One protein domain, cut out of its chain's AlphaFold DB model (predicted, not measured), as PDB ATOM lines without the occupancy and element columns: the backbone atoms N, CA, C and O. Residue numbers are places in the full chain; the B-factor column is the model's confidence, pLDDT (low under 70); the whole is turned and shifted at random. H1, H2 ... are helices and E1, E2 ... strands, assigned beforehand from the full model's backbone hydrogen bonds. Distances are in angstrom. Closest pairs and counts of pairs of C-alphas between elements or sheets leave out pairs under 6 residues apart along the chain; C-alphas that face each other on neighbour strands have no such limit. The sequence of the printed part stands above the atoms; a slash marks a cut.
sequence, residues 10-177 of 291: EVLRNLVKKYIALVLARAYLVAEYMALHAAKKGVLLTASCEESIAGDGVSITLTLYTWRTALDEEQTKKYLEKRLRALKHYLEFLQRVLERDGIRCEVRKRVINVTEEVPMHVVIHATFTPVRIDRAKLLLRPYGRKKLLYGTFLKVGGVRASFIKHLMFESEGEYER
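This is residues 10 to 177 of the 291 residues of an uncharacterized protein of Thermofilum sp (UniProt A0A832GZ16). A long, twisted sheet of four antiparallel strands is covered on one face by two long helices, H1 and H2, side by side and running opposite ways. H5 crosses H1 on the side away from the sheet, and the short helices H3 and H4 make a corner near one end of the long axis. The printed part has 168 residues with five named helices and four named strands, in the order H1 E1 E2 H2 E3 E4 H3 H4 H5; the sheet's order is E1 E2 E4 E3, and the class is mixed, helices and strands. The whole is compact, with a radius of gyration of the C-alphas of 16.7 A, and elongated, spanning 53 by 31 by 30 A.

In the sheet, E1 is residues 43 to 54, 34.1 A; E2 is 57 to 69, 36.0 A; E4 is 121 to 133, 35.6 A; and E3 is 103 to 115, 34.4 A, and bends by 52 degrees at residue 106. H1, residues 10 to 41, is 47.7 A long, from C-alpha 10 at (30.760, -30.082, 31.146) to C-alpha 41 at (-16.743, -34.183, 29.035). H2 is residues 73 to 100, 40.8 A. H3 is residues 135 to 140, H4 is 142 to 151, and H5 is 161 to 177, 24.8 A, ending with C-alpha 177 at (-4.149, -41.981, 44.336).

E1 and E2 form a hairpin, with N 48 and O 63 2.9 A apart, within hydrogen-bond range. E2 and E4 are antiparallel, with N 60 and O 126 at 2.8 A; E3 and E4 form a hairpin, with N 110 and O 125 at 2.8 A. H1 and H2 are on the same face of the sheet, in two layers, helices on one face. E2, H2 and E3 form a split strand-helix-strand unit, two strands running the same way with E4 between them, and its crossover is right-handed. H1, the hub, touches H2 with its residues 20 to 34 alone, at a shallow tilt of 31 degrees; the closest C-alphas, of Val 23 and Leu 94, are 6.8 A apart. H1 touches H4, about perpendicular at 81 degrees, closest at the C-alphas of Tyr 19 and Gly 151, 4.9 A. H1 touches H5, only just about perpendicular at 73 degrees, closest at the C-alphas of Leu 29 and Ile 164, 6.9 A. H3 and H4 touch only at the corner, with the C-alphas of Leu 138 and Gly 144 closest at 5.1 A. In H2, H3 and H4 every O i to N i+4 pair is within hydrogen-bond range; in H1 21 of 28 are, and in H5 11 of 13.

The C-alphas farthest apart, of Asp 72 and Leu 140, are 53.6 A apart. The printed part has no cut and no long link. Mean pLDDT of the printed part is 70.2; residues under 70 include 35 to 42, 113 to 119 and 138 to 177, and H5 has a mean of 33.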
ATOM      1  N   GLU A  10      31.594 -30.802  32.102       67.19
ATOM      2  CA  GLU A  10      30.760 -30.082  31.146       67.19
ATOM      3  C   GLU A  10      30.013 -31.066  30.238       67.19
ATOM      4  O   GLU A  10      28.798 -30.952  30.038       67.19
ATOM      5  N   VAL A  11      30.706 -32.110  29.769       65.69
ATOM      6  CA  VAL A  11      30.093 -33.205  29.003       65.69
ATOM      7  C   VAL A  11      28.990 -33.879  29.816       65.69
ATOM      8  O   VAL A  11      27.876 -34.065  29.320       65.69
ATOM      9  N   LEU A  12      29.251 -34.199  31.086       69.31
ATOM     10  CA  LEU A  12      28.257 -34.796  31.973       69.31
ATOM     11  C   LEU A  12      27.044 -33.877  32.174       69.31
ATOM     12  O   LEU A  12      25.907 -34.347  32.092       69.31
ATOM     13  N   ARG A  13      27.258 -32.578  32.411       75.62
ATOM     14  CA  ARG A  13      26.168 -31.601  32.563       75.62
ATOM     15  C   ARG A  13      25.316 -31.507  31.301       75.62
ATOM     16  O   ARG A  13      24.091 -31.513  31.393       75.62
ATOM     17  N   ASN A  14      25.935 -31.499  30.125       68.81
ATOM     18  CA  ASN A  14      25.215 -31.475  28.852       68.81
ATOM     19  C   ASN A  14      24.403 -32.758  28.613       68.81
ATOM     20  O   ASN A  14      23.260 -32.686  28.158       68.81
ATOM     21  N   LEU A  15      24.936 -33.929  28.975       67.00
ATOM     22  CA  LEU A  15      24.191 -35.192  28.918       67.00
ATOM     23  C   LEU A  15      23.015 -35.213  29.903       67.00
ATOM     24  O   LEU A  15      21.924 -35.663  29.554       67.00
ATOM     25  N   VAL A  16      23.209 -34.683  31.113       79.81
ATOM     26  CA  VAL A  16      22.145 -34.552  32.116       79.81
ATOM     27  C   VAL A  16      21.033 -33.630  31.625       79.81
ATOM     28  O   VAL A  16      19.873 -34.009  31.735       79.81
ATOM     29  N   LYS A  17      21.349 -32.481  31.012       80.44
ATOM     30  CA  LYS A  17      20.336 -31.596  30.407       80.44
ATOM     31  C   LYS A  17      19.516 -32.324  29.334       80.44
ATOM     32  O   LYS A  17      18.291 -32.282  29.359       80.44
ATOM     33  N   LYS A  18      20.161 -33.088  28.449       72.38
ATOM     34  CA  LYS A  18      19.449 -33.911  27.453       72.38
ATOM     35  C   LYS A  18      18.565 -34.984  28.094       72.38
ATOM     36  O   LYS A  18      17.466 -35.251  27.615       72.38
ATOM     37  N   TYR A  19      19.022 -35.590  29.189       75.94
ATOM     38  CA  TYR A  19      18.215 -36.555  29.925       75.94
ATOM     39  C   TYR A  19      17.009 -35.905  30.618       75.94
ATOM     40  O   TYR A  19      15.911 -36.452  30.558       75.94
ATOM     41  N   ILE A  20      17.187 -34.728  31.222       84.44
ATOM     42  CA  ILE A  20      16.085 -33.946  31.793       84.44
ATOM     43  C   ILE A  20      15.054 -33.634  30.702       84.44
ATOM     44  O   ILE A  20      13.879 -33.913  30.916       84.44
ATOM     45  N   ALA A  21      15.478 -33.167  29.522       79.19
ATOM     46  CA  ALA A  21      14.577 -32.925  28.390       79.19
ATOM     47  C   ALA A  21      13.770 -34.181  28.010       79.19
ATOM     48  O   ALA A  21      12.550 -34.130  27.923       79.19
ATOM     49  N   LEU A  22      14.416 -35.349  27.917       74.94
ATOM     50  CA  LEU A  22      13.720 -36.621  27.674       74.94
ATOM     51  C   LEU A  22      12.679 -36.962  28.755       74.94
ATOM     52  O   LEU A  22      11.629 -37.535  28.461       74.94
ATOM     53  N   VAL A  23      12.977 -36.681  30.023       80.31
ATOM     54  CA  VAL A  23      12.024 -36.913  31.114       80.31
ATOM     55  C   VAL A  23      10.847 -35.942  31.012       80.31
ATOM     56  O   VAL A  23       9.708 -36.377  31.178       80.31
ATOM     57  N   LEU A  24      11.106 -34.671  30.693       82.56
ATOM     58  CA  LEU A  24      10.081 -33.638  30.534       82.56
ATOM     59  C   LEU A  24       9.169 -33.876  29.326       82.56
ATOM     60  O   LEU A  24       7.967 -33.654  29.459       82.56
ATOM     61  N   ALA A  25       9.665 -34.481  28.244       74.88
ATOM     62  CA  ALA A  25       8.858 -34.839  27.072       74.88
ATOM     63  C   ALA A  25       7.664 -35.754  27.402       74.88
ATOM     64  O   ALA A  25       6.675 -35.806  26.672       74.88
ATOM     65  N   ARG A  26       7.709 -36.462  28.538       74.50
ATOM     66  CA  ARG A  26       6.578 -37.263  29.036       74.50
ATOM     67  C   ARG A  26       5.388 -36.405  29.455       74.50
ATOM     68  O   ARG A  26       4.256 -36.869  29.378       74.50
ATOM     69  N   ALA A  27       5.628 -35.172  29.893       79.56
ATOM     70  CA  ALA A  27       4.569 -34.260  30.298       79.56
ATOM     71  C   ALA A  27       3.694 -33.839  29.109       79.56
ATOM     72  O   ALA A  27       2.488 -33.684  29.286       79.56
ATOM     73  N   TYR A  28       4.261 -33.751  27.899       77.81
ATOM     74  CA  TYR A  28       3.480 -33.532  26.679       77.81
ATOM     75  C   TYR A  28       2.509 -34.684  26.410       77.81
ATOM     76  O   TYR A  28       1.327 -34.447  26.199       77.81
ATOM     77  N   LEU A  29       2.969 -35.932  26.522       69.38
ATOM     78  CA  LEU A  29       2.113 -37.108  26.331       69.38
ATOM     79  C   LEU A  29       0.940 -37.138  27.316       69.38
ATOM     80  O   LEU A  29      -0.185 -37.470  26.952       69.38
ATOM     81  N   VAL A  30       1.201 -36.769  28.570       73.25
ATOM     82  CA  VAL A  30       0.153 -36.644  29.588       73.25
ATOM     83  C   VAL A  30      -0.814 -35.510  29.245       73.25
ATOM     84  O   VAL A  30      -2.021 -35.679  29.400       73.25
ATOM     85  N   ALA A  31      -0.317 -34.378  28.740       74.94
ATOM     86  CA  ALA A  31      -1.155 -33.273  28.288       74.94
ATOM     87  C   ALA A  31      -2.051 -33.674  27.098       74.94
ATOM     88  O   ALA A  31      -3.247 -33.385  27.122       74.94
ATOM     89  N   GLU A  32      -1.521 -34.397  26.107       72.19
ATOM     90  CA  GLU A  32      -2.301 -34.937  24.982       72.19
ATOM     91  C   GLU A  32      -3.367 -35.926  25.449       72.19
ATOM     92  O   GLU A  32      -4.524 -35.844  25.037       72.19
ATOM     93  N   TYR A  33      -3.014 -36.828  26.364       69.44
ATOM     94  CA  TYR A  33      -3.973 -37.754  26.958       69.44
ATOM     95  C   TYR A  33      -5.099 -37.010  27.694       69.44
ATOM     96  O   TYR A  33      -6.280 -37.298  27.486       69.44
ATOM     97  N   MET A  34      -4.754 -36.006  28.510       73.88
ATOM     98  CA  MET A  34      -5.738 -35.149  29.178       73.88
ATOM     99  C   MET A  34      -6.642 -34.429  28.173       73.88
ATOM    100  O   MET A  34      -7.838 -34.292  28.439       73.88
ATOM    101  N   ALA A  35      -6.093 -34.002  27.033       69.75
ATOM    102  CA  ALA A  35      -6.842 -33.342  25.974       69.75
ATOM    103  C   ALA A  35      -7.823 -34.295  25.268       69.75
ATOM    104  O   ALA A  35      -8.996 -33.959  25.112       69.75
ATOM    105  N   LEU A  36      -7.395 -35.518  24.936       65.12
ATOM    106  CA  LEU A  36      -8.260 -36.553  24.354       65.12
ATOM    107  C   LEU A  36      -9.397 -36.952  25.304       65.12
ATOM    108  O   LEU A  36     -10.549 -37.091  24.893       65.12
ATOM    109  N   HIS A  37      -9.102 -37.095  26.598       65.69
ATOM    110  CA  HIS A  37     -10.110 -37.432  27.607       65.69
ATOM    111  C   HIS A  37     -11.070 -36.279  27.914       65.69
ATOM    112  O   HIS A  37     -12.145 -36.515  28.473       65.69
ATOM    113  N   ALA A  38     -10.727 -35.046  27.541       68.62
ATOM    114  CA  ALA A  38     -11.624 -33.911  27.683       68.62
ATOM    115  C   ALA A  38     -12.844 -34.002  26.761       68.62
ATOM    116  O   ALA A  38     -13.936 -33.599  27.172       68.62
ATOM    117  N   ALA A  39     -12.710 -34.650  25.598       65.69
ATOM    118  CA  ALA A  39     -13.819 -34.856  24.669       65.69
ATOM    119  C   ALA A  39     -14.983 -35.635  25.314       65.69
ATOM    120  O   ALA A  39     -16.145 -35.315  25.078       65.69
ATOM    121  N   LYS A  40     -14.688 -36.575  26.228       67.50
ATOM    122  CA  LYS A  40     -15.700 -37.318  27.012       67.50
ATOM    123  C   LYS A  40     -16.522 -36.430  27.960       67.50
ATOM    124  O   LYS A  40     -17.522 -36.879  28.507       67.50
ATOM    125  N   LYS A  41     -16.076 -35.195  28.203       67.25
ATOM    126  CA  LYS A  41     -16.743 -34.183  29.035       67.25
ATOM    127  C   LYS A  41     -17.268 -33.003  28.206       67.25
ATOM    128  O   LYS A  41     -17.600 -31.976  28.781       67.25
ATOM    129  N   GLY A  42     -17.324 -33.136  26.878       66.62
ATOM    130  CA  GLY A  42     -17.810 -32.084  25.984       66.62
ATOM    131  C   GLY A  42     -16.818 -30.941  25.747       66.62
ATOM    132  O   GLY A  42     -17.210 -29.913  25.205       66.62
ATOM    133  N   VAL A  43     -15.543 -31.102  26.125       73.69
ATOM    134  CA  VAL A  43     -14.493 -30.092  25.919       73.69
ATOM    135  C   VAL A  43     -13.453 -30.643  24.951       73.69
ATOM    136  O   VAL A  43     -12.730 -31.581  25.269       73.69
ATOM    137  N   LEU A  44     -13.347 -30.063  23.765       74.12
ATOM    138  CA  LEU A  44     -12.307 -30.405  22.807       74.12
ATOM    139  C   LEU A  44     -11.067 -29.559  23.096       74.12
ATOM    140  O   LEU A  44     -11.059 -28.354  22.843       74.12
ATOM    141  N   LEU A  45     -10.029 -30.197  23.631       75.25
ATOM    142  CA  LEU A  45      -8.744 -29.563  23.908       75.25
ATOM    143  C   LEU A  45      -7.692 -29.972  22.878       75.25
ATOM    144  O   LEU A  45      -7.748 -31.059  22.306       75.25
ATOM    145  N   THR A  46      -6.691 -29.122  22.692       75.69
ATOM    146  CA  THR A  46      -5.440 -29.459  22.003       75.69
ATOM    147  C   THR A  46      -4.270 -29.079  22.895       75.69
ATOM    148  O   THR A  46      -4.296 -28.028  23.535       75.69
ATOM    149  N   ALA A  47      -3.258 -29.943  22.955       78.81
ATOM    150  CA  ALA A  47      -2.033 -29.684  23.695       78.81
ATOM    151  C   ALA A  47      -0.924 -29.224  22.742       78.81
ATOM    152  O   ALA A  47      -0.750 -29.806  21.675       78.81
ATOM    153  N   SER A  48      -0.147 -28.222  23.143       79.44
ATOM    154  CA  SER A  48       1.148 -27.910  22.538       79.44
ATOM    155  C   SER A  48       2.246 -28.009  23.586       79.44
ATOM    156  O   SER A  48       2.020 -27.763  24.774       79.44
ATOM    157  N   CYS A  49       3.447 -28.357  23.139       83.56
ATOM    158  CA  CYS A  49       4.631 -28.403  23.979       83.56
ATOM    159  C   CYS A  49       5.790 -27.717  23.268       83.56
ATOM    160  O   CYS A  49       6.088 -28.032  22.116       83.56
ATOM    161  N   GLU A  50       6.459 -26.822  23.980       80.25
ATOM    162  CA  GLU A  50       7.739 -26.263  23.577       80.25
ATOM    163  C   GLU A  50       8.789 -26.648  24.613       80.25
ATOM    164  O   GLU A  50       8.630 -26.392  25.808       80.25
ATOM    165  N   GLU A  51       9.874 -27.257  24.149       78.81
ATOM    166  CA  GLU A  51      11.009 -27.630  24.985       78.81
ATOM    167  C   GLU A  51      12.240 -26.846  24.558       78.81
ATOM    168  O   GLU A  51      12.537 -26.712  23.370       78.81
ATOM    169  N   SER A  52      12.989 -26.354  25.539       80.81
ATOM    170  CA  SER A  52      14.217 -25.608  25.306       80.81
ATOM    171  C   SER A  52      15.304 -26.048  26.274       80.81
ATOM    172  O   SER A  52      15.078 -26.189  27.476       80.81
ATOM    173  N   ILE A  53      16.507 -26.250  25.744       81.69
ATOM    174  CA  ILE A  53      17.722 -26.420  26.536       81.69
ATOM    175  C   ILE A  53      18.481 -25.099  26.427       81.69
ATOM    176  O   ILE A  53      19.225 -24.888  25.470       81.69
ATOM    177  N   ALA A  54      18.262 -24.199  27.384       74.25
ATOM    178  CA  ALA A  54      18.841 -22.859  27.382       74.25
ATOM    179  C   ALA A  54      19.629 -22.606  28.671       74.25
ATOM    180  O   ALA A  54      19.155 -22.877  29.777       74.25
ATOM    181  N   GLY A  55      20.847 -22.081  28.516       80.44
ATOM    182  CA  GLY A  55      21.764 -21.836  29.628       80.44
ATOM    183  C   GLY A  55      22.005 -23.092  30.470       80.44
ATOM    184  O   GLY A  55      22.385 -24.156  29.956       80.44
ATOM    185  N   ASP A  56      21.750 -22.959  31.771       84.69
ATOM    186  CA  ASP A  56      22.016 -23.994  32.772       84.69
ATOM    187  C   ASP A  56      20.840 -24.941  33.018       84.69
ATOM    188  O   ASP A  56      20.994 -25.907  33.760       84.69
ATOM    189  N   GLY A  57      19.678 -24.700  32.405       88.81
ATOM    190  CA  GLY A  57      18.448 -25.435  32.678       88.81
ATOM    191  C   GLY A  57      17.799 -26.056  31.447       88.81
ATOM    192  O   GLY A  57      18.255 -25.917  30.310       88.81
ATOM    193  N   VAL A  58      16.709 -26.770  31.704       89.19
ATOM    194  CA  VAL A  58      15.795 -27.275  30.683       89.19
ATOM    195  C   VAL A  58      14.410 -26.743  30.982       89.19
ATOM    196  O   VAL A  58      13.881 -26.957  32.074       89.19
ATOM    197  N   SER A  59      13.831 -26.052  30.015       90.31
ATOM    198  CA  SER A  59      12.513 -25.452  30.126       90.31
ATOM    199  C   SER A  59      11.505 -26.227  29.292       90.31
ATOM    200  O   SER A  59      11.809 -26.664  28.184       90.31
ATOM    201  N   ILE A  60      10.301 -26.363  29.831       88.88
ATOM    202  CA  ILE A  60       9.133 -26.886  29.134       88.88
ATOM    203  C   ILE A  60       7.980 -25.897  29.292       88.88
ATOM    204  O   ILE A  60       7.686 -25.441  30.401       88.88
ATOM    205  N   THR A  61       7.333 -25.573  28.182       88.31
ATOM    206  CA  THR A  61       6.083 -24.818  28.139       88.31
ATOM    207  C   THR A  61       5.012 -25.747  27.596       88.31
ATOM    208  O   THR A  61       5.098 -26.193  26.456       88.31
ATOM    209  N   LEU A  62       4.012 -26.057  28.418       86.44
ATOM    210  CA  LEU A  62       2.841 -26.820  28.001       86.44
ATOM    211  C   LEU A  62       1.657 -25.876  27.913       86.44
ATOM    212  O   LEU A  62       1.356 -25.181  28.888       86.44
ATOM    213  N   THR A  63       0.960 -25.919  26.786       85.50
ATOM    214  CA  THR A  63      -0.277 -25.171  26.597       85.50
ATOM    215  C   THR A  63      -1.417 -26.120  26.293       85.50
ATOM    216  O   THR A  63      -1.274 -27.022  25.471       85.50
ATOM    217  N   LEU A  64      -2.556 -25.920  26.951       82.50
ATOM    218  CA  LEU A  64      -3.818 -26.558  26.590       82.50
ATOM    219  C   LEU A  64      -4.762 -25.477  26.074       82.50
ATOM    220  O   LEU A  64      -5.127 -24.587  26.840       82.50
ATOM    221  N   TYR A  65      -5.162 -25.572  24.809       81.88
ATOM    222  CA  TYR A  65      -6.122 -24.662  24.179       81.88
ATOM    223  C   TYR A  65      -7.483 -25.341  24.053       81.88
ATOM    224  O   TYR A  65      -7.552 -26.519  23.687       81.88
ATOM    225  N   THR A  66      -8.565 -24.609  24.310       82.38
ATOM    226  CA  THR A  66      -9.925 -25.058  23.992       82.38
ATOM    227  C   THR A  66     -10.232 -24.801  22.522       82.38
ATOM    228  O   THR A  66     -10.278 -23.668  22.070       82.38
ATOM    229  N   TRP A  67     -10.466 -25.851  21.741       70.62
ATOM    230  CA  TRP A  67     -10.888 -25.695  20.346       70.62
ATOM    231  C   TRP A  67     -12.398 -25.471  20.246       70.62
ATOM    232  O   TRP A  67     -12.876 -24.610  19.513       70.62
ATOM    233  N   ARG A  68     -13.159 -26.280  20.989       68.75
ATOM    234  CA  ARG A  68     -14.620 -26.204  21.125       68.75
ATOM    235  C   ARG A  68     -15.002 -26.679  22.520       68.75
ATOM    236  O   ARG A  68     -14.385 -27.604  23.038       68.75
ATOM    237  N   THR A  69     -16.029 -26.092  23.114       75.00
ATOM    238  CA  THR A  69     -16.576 -26.540  24.399       75.00
ATOM    239  C   THR A  69     -18.097 -26.501  24.337       75.00
ATOM    240  O   THR A  69     -18.665 -25.586  23.745       75.00
ATOM    241  N   ALA A  70     -18.742 -27.528  24.882       77.06
ATOM    242  CA  ALA A  70     -20.185 -27.571  25.118       77.06
ATOM    243  C   ALA A  70     -20.553 -27.080  26.531       77.06
ATOM    244  O   ALA A  70     -21.733 -27.010  26.864       77.06
ATOM    245  N   LEU A  71     -19.548 -26.785  27.362       80.38
ATOM    246  CA  LEU A  71     -19.724 -26.226  28.699       80.38
ATOM    247  C   LEU A  71     -19.830 -24.701  28.621       80.38
ATOM    248  O   LEU A  71     -19.284 -24.084  27.703       80.38
ATOM    249  N   ASP A  72     -20.466 -24.097  29.622       85.31
ATOM    250  CA  ASP A  72     -20.394 -22.650  29.810       85.31
ATOM    251  C   ASP A  72     -18.954 -22.191  30.141       85.31
ATOM    252  O   ASP A  72     -18.040 -22.994  30.386       85.31
ATOM    253  N   GLU A  73     -18.727 -20.881  30.093       83.00
ATOM    254  CA  GLU A  73     -17.405 -20.280  30.279       83.00
ATOM    255  C   GLU A  73     -16.818 -20.569  31.671       83.00
ATOM    256  O   GLU A  73     -15.643 -20.928  31.799       83.00
ATOM    257  N   GLU A  74     -17.642 -20.498  32.720       85.38
ATOM    258  CA  GLU A  74     -17.215 -20.705  34.105       85.38
ATOM    259  C   GLU A  74     -16.816 -22.170  34.353       85.38
ATOM    260  O   GLU A  74     -15.784 -22.464  34.969       85.38
ATOM    261  N   GLN A  75     -17.597 -23.109  33.824       83.88
ATOM    262  CA  GLN A  75     -17.313 -24.539  33.861       83.88
ATOM    263  C   GLN A  75     -16.074 -24.889  33.036       83.88
ATOM    264  O   GLN A  75     -15.247 -25.689  33.483       83.88
ATOM    265  N   THR A  76     -15.900 -24.266  31.867       82.12
ATOM    266  CA  THR A  76     -14.705 -24.440  31.031       82.12
ATOM    267  C   THR A  76     -13.454 -23.953  31.766       82.12
ATOM    268  O   THR A  76     -12.451 -24.671  31.816       82.12
ATOM    269  N   LYS A  77     -13.525 -22.794  32.433       83.31
ATOM    270  CA  LYS A  77     -12.440 -22.248  33.265       83.31
ATOM    271  C   LYS A  77     -12.074 -23.195  34.409       83.31
ATOM    272  O   LYS A  77     -10.920 -23.612  34.517       83.31
ATOM    273  N   LYS A  78     -13.064 -23.634  35.197       83.44
ATOM    274  CA  LYS A  78     -12.880 -24.617  36.284       83.44
ATOM    275  C   LYS A  78     -12.255 -25.921  35.781       83.44
ATOM    276  O   LYS A  78     -11.384 -26.500  36.439       83.44
ATOM    277  N   TYR A  79     -12.674 -26.387  34.604       83.38
ATOM    278  CA  TYR A  79     -12.126 -27.587  33.979       83.38
ATOM    279  C   TYR A  79     -10.644 -27.419  33.618       83.38
ATOM    280  O   TYR A  79      -9.816 -28.260  33.983       83.38
ATOM    281  N   LEU A  80     -10.294 -26.323  32.942       81.75
ATOM    282  CA  LEU A  80      -8.917 -26.009  32.561       81.75
ATOM    283  C   LEU A  80      -8.005 -25.842  33.782       81.75
ATOM    284  O   LEU A  80      -6.911 -26.405  33.814       81.75
ATOM    285  N   GLU A  81      -8.468 -25.165  34.833       82.19
ATOM    286  CA  GLU A  81      -7.737 -25.027  36.100       82.19
ATOM    287  C   GLU A  81      -7.472 -26.378  36.779       82.19
ATOM    288  O   GLU A  81      -6.406 -26.600  37.365       82.19
ATOM    289  N   LYS A  82      -8.423 -27.317  36.701       83.06
ATOM    290  CA  LYS A  82      -8.226 -28.683  37.206       83.06
ATOM    291  C   LYS A  82      -7.135 -29.413  36.417       83.06
ATOM    292  O   LYS A  82      -6.294 -30.082  37.021       83.06
ATOM    293  N   ARG A  83      -7.102 -29.267  35.087       81.25
ATOM    294  CA  ARG A  83      -6.048 -29.854  34.236       81.25
ATOM    295  C   ARG A  83      -4.683 -29.229  34.492       81.25
ATOM    296  O   ARG A  83      -3.696 -29.950  34.611       81.25
ATOM    297  N   LEU A  84      -4.642 -27.919  34.691       82.44
ATOM    298  CA  LEU A  84      -3.433 -27.187  35.045       82.44
ATOM    299  C   LEU A  84      -2.832 -27.666  36.375       82.44
ATOM    300  O   LEU A  84      -1.626 -27.904  36.464       82.44
ATOM    301  N   ARG A  85      -3.673 -27.884  37.396       81.88
ATOM    302  CA  ARG A  85      -3.250 -28.483  38.674       81.88
ATOM    303  C   ARG A  85      -2.680 -29.888  38.489       81.88
ATOM    304  O   ARG A  85      -1.617 -30.187  39.030       81.88
ATOM    305  N   ALA A  86      -3.334 -30.727  37.689       78.62
ATOM    306  CA  ALA A  86      -2.851 -32.077  37.409       78.62
ATOM    307  C   ALA A  86      -1.478 -32.069  36.706       78.62
ATOM    308  O   ALA A  86      -0.570 -32.789  37.120       78.62
ATOM    309  N   LEU A  87      -1.282 -31.202  35.707       82.12
ATOM    310  CA  LEU A  87       0.016 -31.032  35.045       82.12
ATOM    311  C   LEU A  87       1.096 -30.533  36.014       82.12
ATOM    312  O   LEU A  87       2.219 -31.035  35.995       82.12
ATOM    313  N   LYS A  88       0.767 -29.598  36.914       84.19
ATOM    314  CA  LYS A  88       1.700 -29.121  37.946       84.19
ATOM    315  C   LYS A  88       2.195 -30.260  38.847       84.19
ATOM    316  O   LYS A  88       3.405 -30.332  39.097       84.19
ATOM    317  N   HIS A  89       1.288 -31.129  39.295       81.19
ATOM    318  CA  HIS A  89       1.621 -32.310  40.097       81.19
ATOM    319  C   HIS A  89       2.442 -33.331  39.310       81.19
ATOM    320  O   HIS A  89       3.404 -33.891  39.834       81.19
ATOM    321  N   TYR A  90       2.139 -33.521  38.026       82.62
ATOM    322  CA  TYR A  90       2.938 -34.396  37.175       82.62
ATOM    323  C   TYR A  90       4.380 -33.881  37.017       82.62
ATOM    324  O   TYR A  90       5.332 -34.647  37.130       82.62
ATOM    325  N   LEU A  91       4.579 -32.568  36.861       87.19
ATOM    326  CA  LEU A  91       5.922 -31.974  36.828       87.19
ATOM    327  C   LEU A  91       6.679 -32.149  38.162       87.19
ATOM    328  O   LEU A  91       7.887 -32.372  38.162       87.19
ATOM    329  N   GLU A  92       5.984 -32.085  39.305       85.69
ATOM    330  CA  GLU A  92       6.530 -32.461  40.627       85.69
ATOM    331  C   GLU A  92       6.945 -33.941  40.681       85.69
ATOM    332  O   GLU A  92       8.004 -34.285  41.206       85.69
ATOM    333  N   PHE A  93       6.137 -34.838  40.115       83.75
ATOM    334  CA  PHE A  93       6.492 -36.248  39.985       83.75
ATOM    335  C   PHE A  93       7.754 -36.442  39.131       83.75
ATOM    336  O   PHE A  93       8.673 -37.144  39.556       83.75
ATOM    337  N   LEU A  94       7.867 -35.763  37.985       84.62
ATOM    338  CA  LEU A  94       9.066 -35.833  37.144       84.62
ATOM    339  C   LEU A  94      10.325 -35.339  37.874       84.62
ATOM    340  O   LEU A  94      11.388 -35.940  37.728       84.62
ATOM    341  N   GLN A  95      10.210 -34.314  38.725       89.50
ATOM    342  CA  GLN A  95      11.307 -33.883  39.600       89.50
ATOM    343  C   GLN A  95      11.761 -35.010  40.544       89.50
ATOM    344  O   GLN A  95      12.960 -35.272  40.656       89.50
ATOM    345  N   ARG A  96      10.819 -35.724  41.177       86.38
ATOM    346  CA  ARG A  96      11.124 -36.878  42.045       86.38
ATOM    347  C   ARG A  96      11.773 -38.026  41.269       86.38
ATOM    348  O   ARG A  96      12.693 -38.669  41.776       86.38
ATOM    349  N   VAL A  97      11.345 -38.268  40.027       84.00
ATOM    350  CA  VAL A  97      11.973 -39.256  39.133       84.00
ATOM    351  C   VAL A  97      13.432 -38.891  38.847       84.00
ATOM    352  O   VAL A  97      14.299 -39.762  38.932       84.00
ATOM    353  N   LEU A  98      13.721 -37.617  38.563       87.12
ATOM    354  CA  LEU A  98      15.087 -37.134  38.346       87.12
ATOM    355  C   LEU A  98      15.951 -37.290  39.607       87.12
ATOM    356  O   LEU A  98      17.067 -37.806  39.522       87.12
ATOM    357  N   GLU A  99      15.425 -36.952  40.787       89.44
ATOM    358  CA  GLU A  99      16.152 -37.114  42.056       89.44
ATOM    359  C   GLU A  99      16.421 -38.597  42.381       89.44
ATOM    360  O   GLU A  99      17.522 -38.982  42.808       89.44
ATOM    361  N   ARG A 100      15.456 -39.481  42.092       83.31
ATOM    362  CA  ARG A 100      15.644 -40.937  42.182       83.31
ATOM    363  C   ARG A 100      16.757 -41.424  41.257       83.31
ATOM    364  O   ARG A 100      17.496 -42.331  41.642       83.31
ATOM    365  N   ASP A 101      16.911 -40.809  40.094       80.81
ATOM    366  CA  ASP A 101      17.952 -41.145  39.121       80.81
ATOM    367  C   ASP A 101      19.300 -40.453  39.423       80.81
ATOM    368  O   ASP A 101      20.297 -40.737  38.764       80.81
ATOM    369  N   GLY A 102      19.365 -39.625  40.473       85.75
ATOM    370  CA  GLY A 102      20.595 -38.987  40.959       85.75
ATOM    371  C   GLY A 102      20.796 -37.549  40.498       85.75
ATOM    372  O   GLY A 102      21.893 -37.018  40.634       85.75
ATOM    373  N   ILE A 103      19.759 -36.906  39.968       90.25
ATOM    374  CA  ILE A 103      19.817 -35.529  39.479       90.25
ATOM    375  C   ILE A 103      18.875 -34.681  40.326       90.25
ATOM    376  O   ILE A 103      17.656 -34.733  40.169       90.25
ATOM    377  N   ARG A 104      19.434 -33.874  41.226       93.81
ATOM    378  CA  ARG A 104      18.650 -32.890  41.973       93.81
ATOM    379  C   ARG A 104      18.527 -31.624  41.133       93.81
ATOM    380  O   ARG A 104      19.541 -31.039  40.749       93.81
ATOM    381  N   CYS A 105      17.289 -31.213  40.877       92.31
ATOM    382  CA  CYS A 105      16.974 -29.994  40.139       92.31
ATOM    383  C   CYS A 105      16.345 -28.943  41.059       92.31
ATOM    384  O   CYS A 105      15.460 -29.276  41.851       92.31
ATOM    385  N   GLU A 106      16.756 -27.685  40.909       93.06
ATOM    386  CA  GLU A 106      15.923 -26.538  41.280       93.06
ATOM    387  C   GLU A 106      14.841 -26.394  40.204       93.06
ATOM    388  O   GLU A 106      15.149 -26.401  39.011       93.06
ATOM    389  N   VAL A 107      13.572 -26.313  40.610       90.50
ATOM    390  CA  VAL A 107      12.444 -26.214  39.678       90.50
ATOM    391  C   VAL A 107      11.731 -24.891  39.888       90.50
ATOM    392  O   VAL A 107      11.165 -24.646  40.952       90.50
ATOM    393  N   ARG A 108      11.716 -24.053  38.852       88.88
ATOM    394  CA  ARG A 108      10.934 -22.813  38.823       88.88
ATOM    395  C   ARG A 108       9.710 -23.026  37.952       88.88
ATOM    396  O   ARG A 108       9.847 -23.353  36.777       88.88
ATOM    397  N   LYS A 109       8.519 -22.856  38.527       84.50
ATOM    398  CA  LYS A 109       7.241 -23.000  37.819       84.50
ATOM    399  C   LYS A 109       6.571 -21.637  37.716       84.50
ATOM    400  O   LYS A 109       6.391 -20.967  38.728       84.50
ATOM    401  N   ARG A 110       6.166 -21.256  36.510       80.12
ATOM    402  CA  ARG A 110       5.296 -20.112  36.253       80.12
ATOM    403  C   ARG A 110       4.023 -20.632  35.610       80.12
ATOM    404  O   ARG A 110       4.051 -21.199  34.522       80.12
ATOM    405  N   VAL A 111       2.915 -20.449  36.309       73.75
ATOM    406  CA  VAL A 111       1.588 -20.709  35.763       73.75
ATOM    407  C   VAL A 111       1.098 -19.401  35.160       73.75
ATOM    408  O   VAL A 111       1.042 -18.391  35.860       73.75
ATOM    409  N   ILE A 112       0.809 -19.402  33.863       72.75
ATOM    410  CA  ILE A 112       0.122 -18.294  33.206       72.75
ATOM    411  C   ILE A 112      -1.328 -18.762  33.079       72.75
ATOM    412  O   ILE A 112      -1.622 -19.753  32.407       72.75
ATOM    413  N   ASN A 113      -2.190 -18.126  33.874       64.31
ATOM    414  CA  ASN A 113      -3.585 -18.521  34.046       64.31
ATOM    415  C   ASN A 113      -4.386 -18.397  32.749       64.31
ATOM    416  O   ASN A 113      -3.939 -17.769  31.791       64.31
ATOM    417  N   VAL A 114      -5.579 -19.001  32.790       61.75
ATOM    418  CA  VAL A 114      -6.610 -18.964  31.750       61.75
ATOM    419  C   VAL A 114      -6.725 -17.551  31.190       61.75
ATOM    420  O   VAL A 114      -7.159 -16.640  31.894       61.75
ATOM    421  N   THR A 115      -6.323 -17.368  29.941       63.44
ATOM    422  CA  THR A 115      -6.714 -16.189  29.175       63.44
ATOM    423  C   THR A 115      -8.199 -16.325  28.851       63.44
ATOM    424  O   THR A 115      -8.667 -17.383  28.428       63.44
ATOM    425  N   GLU A 116      -8.955 -15.262  29.107       62.97
ATOM    426  CA  GLU A 116     -10.398 -15.200  28.822       62.97
ATOM    427  C   GLU A 116     -10.667 -14.931  27.328       62.97
ATOM    428  O   GLU A 116     -11.808 -14.852  26.885       62.97
ATOM    429  N   GLU A 117      -9.608 -14.835  26.520       61.19
ATOM    430  CA  GLU A 117      -9.697 -14.737  25.068       61.19
ATOM    431  C   GLU A 117     -10.051 -16.099  24.467       61.19
ATOM    432  O   GLU A 117      -9.430 -17.108  24.790       61.19
ATOM    433  N   VAL A 118     -11.042 -16.142  23.574       58.97
ATOM    434  CA  VAL A 118     -11.399 -17.356  22.829       58.97
ATOM    435  C   VAL A 118     -10.372 -17.565  21.704       58.97
ATOM    436  O   VAL A 118     -10.255 -16.691  20.844       58.97
ATOM    437  N   PRO A 119      -9.660 -18.710  21.637       68.19
ATOM    438  CA  PRO A 119      -9.791 -19.904  22.478       68.19
ATOM    439  C   PRO A 119      -9.123 -19.787  23.861       68.19
ATOM    440  O   PRO A 119      -7.922 -19.508  23.956       68.19
ATOM    441  N   MET A 120      -9.890 -20.105  24.919       81.56
ATOM    442  CA  MET A 120      -9.382 -20.110  26.296       81.56
ATOM    443  C   MET A 120      -8.210 -21.081  26.399       81.56
ATOM    444  O   MET A 120      -8.303 -22.236  25.964       81.56
ATOM    445  N   HIS A 121      -7.113 -20.652  27.013       82.56
ATOM    446  CA  HIS A 121      -5.946 -21.512  27.146       82.56
ATOM    447  C   HIS A 121      -5.271 -21.399  28.500       82.56
ATOM    448  O   HIS A 121      -5.235 -20.338  29.111       82.56
ATOM    449  N   VAL A 122      -4.700 -22.512  28.957       84.81
ATOM    450  CA  VAL A 122      -3.839 -22.550  30.144       84.81
ATOM    451  C   VAL A 122      -2.424 -22.888  29.744       84.81
ATOM    452  O   VAL A 122      -2.202 -23.826  28.977       84.81
ATOM    453  N   VAL A 123      -1.471 -22.150  30.304       87.44
ATOM    454  CA  VAL A 123      -0.050 -22.345  30.034       87.44
ATOM    455  C   VAL A 123       0.664 -22.633  31.347       87.44
ATOM    456  O   VAL A 123       0.571 -21.881  32.322       87.44
ATOM    457  N   ILE A 124       1.428 -23.718  31.372       89.25
ATOM    458  CA  ILE A 124       2.387 -23.988  32.437       89.25
ATOM    459  C   ILE A 124       3.791 -23.969  31.860       89.25
ATOM    460  O   ILE A 124       4.143 -24.763  30.992       89.25
ATOM    461  N   HIS A 125       4.598 -23.052  32.375       90.12
ATOM    462  CA  HIS A 125       6.016 -22.991  32.093       90.12
ATOM    463  C   HIS A 125       6.787 -23.516  33.302       90.12
ATOM    464  O   HIS A 125       6.568 -23.076  34.435       90.12
ATOM    465  N   ALA A 126       7.705 -24.448  33.085       91.38
ATOM    466  CA  ALA A 126       8.576 -24.958  34.130       91.38
ATOM    467  C   ALA A 126      10.013 -25.055  33.636       91.38
ATOM    468  O   ALA A 126      10.271 -25.561  32.552       91.38
ATOM    469  N   THR A 127      10.949 -24.603  34.464       93.12
ATOM    470  CA  THR A 127      12.385 -24.713  34.211       93.12
ATOM    471  C   THR A 127      13.027 -25.584  35.280       93.12
ATOM    472  O   THR A 127      12.846 -25.338  36.473       93.12
ATOM    473  N   PHE A 128      13.760 -26.601  34.839       94.38
ATOM    474  CA  PHE A 128      14.487 -27.566  35.652       94.38
ATOM    475  C   PHE A 128      15.984 -27.304  35.513       94.38
ATOM    476  O   PHE A 128      16.570 -27.562  34.461       94.38
ATOM    477  N   THR A 129      16.608 -26.828  36.585       93.56
ATOM    478  CA  THR A 129      18.041 -26.522  36.616       93.56
ATOM    479  C   THR A 129      18.770 -27.567  37.462       93.56
ATOM    480  O   THR A 129      18.541 -27.620  38.672       93.56
ATOM    481  N   PRO A 130      19.632 -28.428  36.886       91.88
ATOM    482  CA  PRO A 130      20.416 -29.391  37.652       91.88
ATOM    483  C   PRO A 130      21.403 -28.680  38.591       91.88
ATOM    484  O   PRO A 130      22.373 -28.070  38.147       91.88
ATOM    485  N   VAL A 131      21.190 -28.816  39.902       93.00
ATOM    486  CA  VAL A 131      22.051 -28.223  40.945       93.00
ATOM    487  C   VAL A 131      23.033 -29.230  41.539       93.00
ATOM    488  O   VAL A 131      24.118 -28.856  41.977       93.00
ATOM    489  N   ARG A 132      22.692 -30.526  41.537       91.25
ATOM    490  CA  ARG A 132      23.577 -31.597  42.017       91.25
ATOM    491  C   ARG A 132      23.384 -32.867  41.196       91.25
ATOM    492  O   ARG A 132      22.252 -33.304  40.992       91.25
ATOM    493  N   ILE A 133      24.494 -33.472  40.774       88.12
ATOM    494  CA  ILE A 133      24.522 -34.709  39.986       88.12
ATOM    495  C   ILE A 133      25.317 -35.765  40.757       88.12
ATOM    496  O   ILE A 133      26.531 -35.655  40.921       88.12
ATOM    497  N   ASP A 134      24.631 -36.801  41.221       84.38
ATOM    498  CA  ASP A 134      25.243 -37.992  41.798       84.38
ATOM    499  C   ASP A 134      25.713 -38.919  40.668       84.38
ATOM    500  O   ASP A 134      24.951 -39.720  40.118       84.38
ATOM    501  N   ARG A 135      26.994 -38.783  40.306       74.19
ATOM    502  CA  ARG A 135      27.627 -39.560  39.229       74.19
ATOM    503  C   ARG A 135      27.544 -41.059  39.488       74.19
ATOM    504  O   ARG A 135      27.307 -41.815  38.552       74.19
ATOM    505  N   ALA A 136      27.712 -41.488  40.737       69.25
ATOM    506  CA  ALA A 136      27.674 -42.896  41.102       69.25
ATOM    507  C   ALA A 136      26.267 -43.460  40.881       69.25
ATOM    508  O   ALA A 136      26.100 -44.470  40.206       69.25
ATOM    509  N   LYS A 137      25.226 -42.769  41.344       71.06
ATOM    510  CA  LYS A 137      23.837 -43.220  41.168       71.06
ATOM    511  C   LYS A 137      23.391 -43.220  39.703       71.06
ATOM    512  O   LYS A 137      22.697 -44.145  39.272       71.06
ATOM    513  N   LEU A 138      23.825 -42.217  38.944       65.25
ATOM    514  CA  LEU A 138      23.450 -42.018  37.548       65.25
ATOM    515  C   LEU A 138      24.202 -42.965  36.596       65.25
ATOM    516  O   LEU A 138      23.598 -43.562  35.701       65.25
ATOM    517  N   LEU A 139      25.513 -43.130  36.802       58.47
ATOM    518  CA  LEU A 139      26.382 -43.929  35.943       58.47
ATOM    519  C   LEU A 139      26.553 -45.364  36.430       58.47
ATOM    520  O   LEU A 139      26.812 -46.209  35.596       58.47
ATOM    521  N   LEU A 140      26.407 -45.733  37.703       53.59
ATOM    522  CA  LEU A 140      26.586 -47.145  38.095       53.59
ATOM    523  C   LEU A 140      25.380 -48.011  37.725       53.59
ATOM    524  O   LEU A 140      25.538 -49.209  37.509       53.59
ATOM    525  N   ARG A 141      24.194 -47.416  37.554       51.56
ATOM    526  CA  ARG A 141      22.977 -48.144  37.173       51.56
ATOM    527  C   ARG A 141      22.926 -48.376  35.654       51.56
ATOM    528  O   ARG A 141      22.900 -47.395  34.906       51.56
ATOM    529  N   PRO A 142      22.812 -49.631  35.168       45.34
ATOM    530  CA  PRO A 142      22.718 -49.938  33.733       45.34
ATOM    531  C   PRO A 142      21.597 -49.161  33.028       45.34
ATOM    532  O   PRO A 142      21.757 -48.661  31.914       45.34
ATOM    533  N   TYR A 143      20.475 -48.987  33.730       52.97
ATOM    534  CA  TYR A 143      19.320 -48.234  33.251       52.97
ATOM    535  C   TYR A 143      19.580 -46.717  33.179       52.97
ATOM    536  O   TYR A 143      19.078 -46.056  32.274       52.97
ATOM    537  N   GLY A 144      20.392 -46.166  34.091       48.19
ATOM    538  CA  GLY A 144      20.785 -44.750  34.114       48.19
ATOM    539  C   GLY A 144      21.732 -44.386  32.967       48.19
ATOM    540  O   GLY A 144      21.461 -43.435  32.234       48.19
ATOM    541  N   ARG A 145      22.756 -45.218  32.712       52.38
ATOM    542  CA  ARG A 145      23.640 -45.078  31.533       52.38
ATOM    543  C   ARG A 145      22.849 -45.134  30.232       52.38
ATOM    544  O   ARG A 145      23.027 -44.284  29.365       52.38
ATOM    545  N   LYS A 146      21.953 -46.123  30.109       51.75
ATOM    546  CA  LYS A 146      21.104 -46.286  28.926       51.75
ATOM    547  C   LYS A 146      20.250 -45.040  28.704       51.75
ATOM    548  O   LYS A 146      20.225 -44.529  27.599       51.75
ATOM    549  N   LYS A 147      19.613 -44.496  29.736       54.97
ATOM    550  CA  LYS A 147      18.783 -43.287  29.628       54.97
ATOM    551  C   LYS A 147      19.566 -42.021  29.249       54.97
ATOM    552  O   LYS A 147      19.101 -41.274  28.393       54.97
ATOM    553  N   LEU A 148      20.751 -41.806  29.829       51.44
ATOM    554  CA  LEU A 148      21.661 -40.709  29.460       51.44
ATOM    555  C   LEU A 148      22.074 -40.781  27.986       51.44
ATOM    556  O   LEU A 148      22.016 -39.782  27.274       51.44
ATOM    557  N   LEU A 149      22.452 -41.977  27.527       46.91
ATOM    558  CA  LEU A 149      22.829 -42.224  26.137       46.91
ATOM    559  C   LEU A 149      21.618 -42.160  25.197       46.91
ATOM    560  O   LEU A 149      21.733 -41.669  24.089       46.91
ATOM    561  N   TYR A 150      20.428 -42.587  25.615       47.41
ATOM    562  CA  TYR A 150      19.209 -42.422  24.812       47.41
ATOM    563  C   TYR A 150      18.826 -40.936  24.659       47.41
ATOM    564  O   TYR A 150      18.361 -40.535  23.593       47.41
ATOM    565  N   GLY A 151      19.104 -40.103  25.670       39.53
ATOM    566  CA  GLY A 151      18.957 -38.645  25.605       39.53
ATOM    567  C   GLY A 151      19.808 -37.978  24.516       39.53
ATOM    568  O   GLY A 151      19.436 -36.922  24.015       39.53
ATOM    569  N   THR A 152      20.916 -38.593  24.077       38.97
ATOM    570  CA  THR A 152      21.739 -38.043  22.983       38.97
ATOM    571  C   THR A 152      21.159 -38.242  21.582       38.97
ATOM    572  O   THR A 152      21.657 -37.609  20.655       38.97
ATOM    573  N   PHE A 153      20.118 -39.067  21.419       37.12
ATOM    574  CA  PHE A 153      19.517 -39.394  20.114       37.12
ATOM    575  C   PHE A 153      18.138 -38.773  19.882       37.12
ATOM    576  O   PHE A 153      17.584 -38.906  18.791       37.12
ATOM    577  N   LEU A 154      17.570 -38.096  20.880       39.41
ATOM    578  CA  LEU A 154      16.312 -37.387  20.699       39.41
ATOM    579  C   LEU A 154      16.567 -36.102  19.922       39.41
ATOM    580  O   LEU A 154      17.102 -35.127  20.445       39.41
ATOM    581  N   LYS A 155      16.140 -36.108  18.658       35.81
ATOM    582  CA  LYS A 155      15.628 -34.884  18.050       35.81
ATOM    583  C   LYS A 155      14.358 -34.542  18.825       35.81
ATOM    584  O   LYS A 155      13.515 -35.417  19.019       35.81
ATOM    585  N   VAL A 156      14.277 -33.318  19.333       35.53
ATOM    586  CA  VAL A 156      13.085 -32.773  19.994       35.53
ATOM    587  C   VAL A 156      11.848 -33.150  19.157       35.53
ATOM    588  O   VAL A 156      11.844 -32.895  17.953       35.53
ATOM    589  N   GLY A 157      10.853 -33.822  19.759       35.69
ATOM    590  CA  GLY A 157       9.572 -34.142  19.100       35.69
ATOM    591  C   GLY A 157       9.320 -35.581  18.609       35.69
ATOM    592  O   GLY A 157       8.653 -35.756  17.595       35.69
ATOM    593  N   GLY A 158       9.782 -36.638  19.291       33.69
ATOM    594  CA  GLY A 158       9.411 -38.006  18.886       33.69
ATOM    595  C   GLY A 158       9.493 -39.058  19.987       33.69
ATOM    596  O   GLY A 158      10.548 -39.655  20.202       33.69
ATOM    597  N   VAL A 159       8.366 -39.351  20.643       38.94
ATOM    598  CA  VAL A 159       8.235 -40.482  21.579       38.94
ATOM    599  C   VAL A 159       7.381 -41.587  20.944       38.94
ATOM    600  O   VAL A 159       6.348 -41.322  20.342       38.94
ATOM    601  N   ARG A 160       7.817 -42.853  21.045       35.69
ATOM    602  CA  ARG A 160       7.121 -44.012  20.447       35.69
ATOM    603  C   ARG A 160       5.801 -44.331  21.164       35.69
ATOM    604  O   ARG A 160       5.785 -44.451  22.387       35.69
ATOM    605  N   ALA A 161       4.752 -44.640  20.396       32.41
ATOM    606  CA  ALA A 161       3.402 -44.968  20.880       32.41
ATOM    607  C   ALA A 161       3.320 -46.106  21.924       32.41
ATOM    608  O   ALA A 161       2.485 -46.074  22.823       32.41
ATOM    609  N   SER A 162       4.213 -47.098  21.869       30.80
ATOM    610  CA  SER A 162       4.243 -48.204  22.842       30.80
ATOM    611  C   SER A 162       4.692 -47.774  24.246       30.80
ATOM    612  O   SER A 162       4.333 -48.409  25.230       30.80
ATOM    613  N   PHE A 163       5.470 -46.693  24.348       36.91
ATOM    614  CA  PHE A 163       5.892 -46.100  25.620       36.91
ATOM    615  C   PHE A 163       4.777 -45.239  26.236       36.91
ATOM    616  O   PHE A 163       4.681 -45.141  27.456       36.91
ATOM    617  N   ILE A 164       3.889 -44.694  25.392       35.28
ATOM    618  CA  ILE A 164       2.710 -43.913  25.791       35.28
ATOM    619  C   ILE A 164       1.747 -44.786  26.608       35.28
ATOM    620  O   ILE A 164       1.386 -44.401  27.710       35.28
ATOM    621  N   LYS A 165       1.418 -46.005  26.151       29.58
ATOM    622  CA  LYS A 165       0.497 -46.909  26.876       29.58
ATOM    623  C   LYS A 165       0.994 -47.319  28.274       29.58
ATOM    624  O   LYS A 165       0.202 -47.397  29.203       29.58
ATOM    625  N   HIS A 166       2.298 -47.549  28.442       30.94
ATOM    626  CA  HIS A 166       2.880 -47.892  29.749       30.94
ATOM    627  C   HIS A 166       2.951 -46.677  30.690       30.94
ATOM    628  O   HIS A 166       2.725 -46.809  31.890       30.94
ATOM    629  N   LEU A 167       3.250 -45.485  30.162       36.56
ATOM    630  CA  LEU A 167       3.211 -44.242  30.940       36.56
ATOM    631  C   LEU A 167       1.782 -43.851  31.338       36.56
ATOM    632  O   LEU A 167       1.592 -43.328  32.432       36.56
ATOM    633  N   MET A 168       0.794 -44.134  30.481       30.86
ATOM    634  CA  MET A 168      -0.629 -43.931  30.766       30.86
ATOM    635  C   MET A 168      -1.069 -44.738  31.991       30.86
ATOM    636  O   MET A 168      -1.618 -44.149  32.915       30.86
ATOM    637  N   PHE A 169      -0.714 -46.023  32.067       31.39
ATOM    638  CA  PHE A 169      -1.030 -46.886  33.213       31.39
ATOM    639  C   PHE A 169      -0.405 -46.395  34.537       31.39
ATOM    640  O   PHE A 169      -1.071 -46.349  35.569       31.39
ATOM    641  N   GLU A 170       0.860 -45.952  34.521       30.31
ATOM    642  CA  GLU A 170       1.507 -45.368  35.711       30.31
ATOM    643  C   GLU A 170       0.874 -44.024  36.119       30.31
ATOM    644  O   GLU A 170       0.759 -43.725  37.309       30.31
ATOM    645  N   SER A 171       0.441 -43.221  35.141       31.81
ATOM    646  CA  SER A 171      -0.186 -41.916  35.376       31.81
ATOM    647  C   SER A 171      -1.636 -42.009  35.857       31.81
ATOM    648  O   SER A 171      -2.030 -41.203  36.696       31.81
ATOM    649  N   GLU A 172      -2.405 -43.001  35.398       32.84
ATOM    650  CA  GLU A 172      -3.751 -43.306  35.900       32.84
ATOM    651  C   GLU A 172      -3.674 -43.764  37.363       32.84
ATOM    652  O   GLU A 172      -4.374 -43.222  38.217       32.84
ATOM    653  N   GLY A 173      -2.709 -44.627  37.699       29.34
ATOM    654  CA  GLY A 173      -2.491 -45.074  39.076       29.34
ATOM    655  C   GLY A 173      -2.028 -43.980  40.055       29.34
ATOM    656  O   GLY A 173      -2.275 -44.099  41.255       29.34
ATOM    657  N   GLU A 174      -1.341 -42.921  39.608       31.25
ATOM    658  CA  GLU A 174      -1.049 -41.744  40.454       31.25
ATOM    659  C   GLU A 174      -2.181 -40.705  40.447       31.25
ATOM    660  O   GLU A 174      -2.412 -40.060  41.470       31.25
ATOM    661  N   TYR A 175      -2.924 -40.572  39.345       33.03
ATOM    662  CA  TYR A 175      -4.120 -39.731  39.254       33.03
ATOM    663  C   TYR A 175      -5.214 -40.203  40.220       33.03
ATOM    664  O   TYR A 175      -5.791 -39.388  40.936       33.03
ATOM    665  N   GLU A 176      -5.447 -41.512  40.310       34.03
ATOM    666  CA  GLU A 176      -6.437 -42.099  41.218       34.03
ATOM    667  C   GLU A 176      -5.995 -42.028  42.687       34.03
ATOM    668  O   GLU A 176      -6.804 -41.720  43.559       34.03
ATOM    669  N   ARG A 177      -4.694 -42.179  42.978       37.56
ATOM    670  CA  ARG A 177      -4.149 -41.981  44.336       37.56
ATOM    671  C   ARG A 177      -4.120 -40.513  44.770       37.56
ATOM    672  O   ARG A 177      -4.308 -40.224  45.947       37.56
TER     673      ARG A 177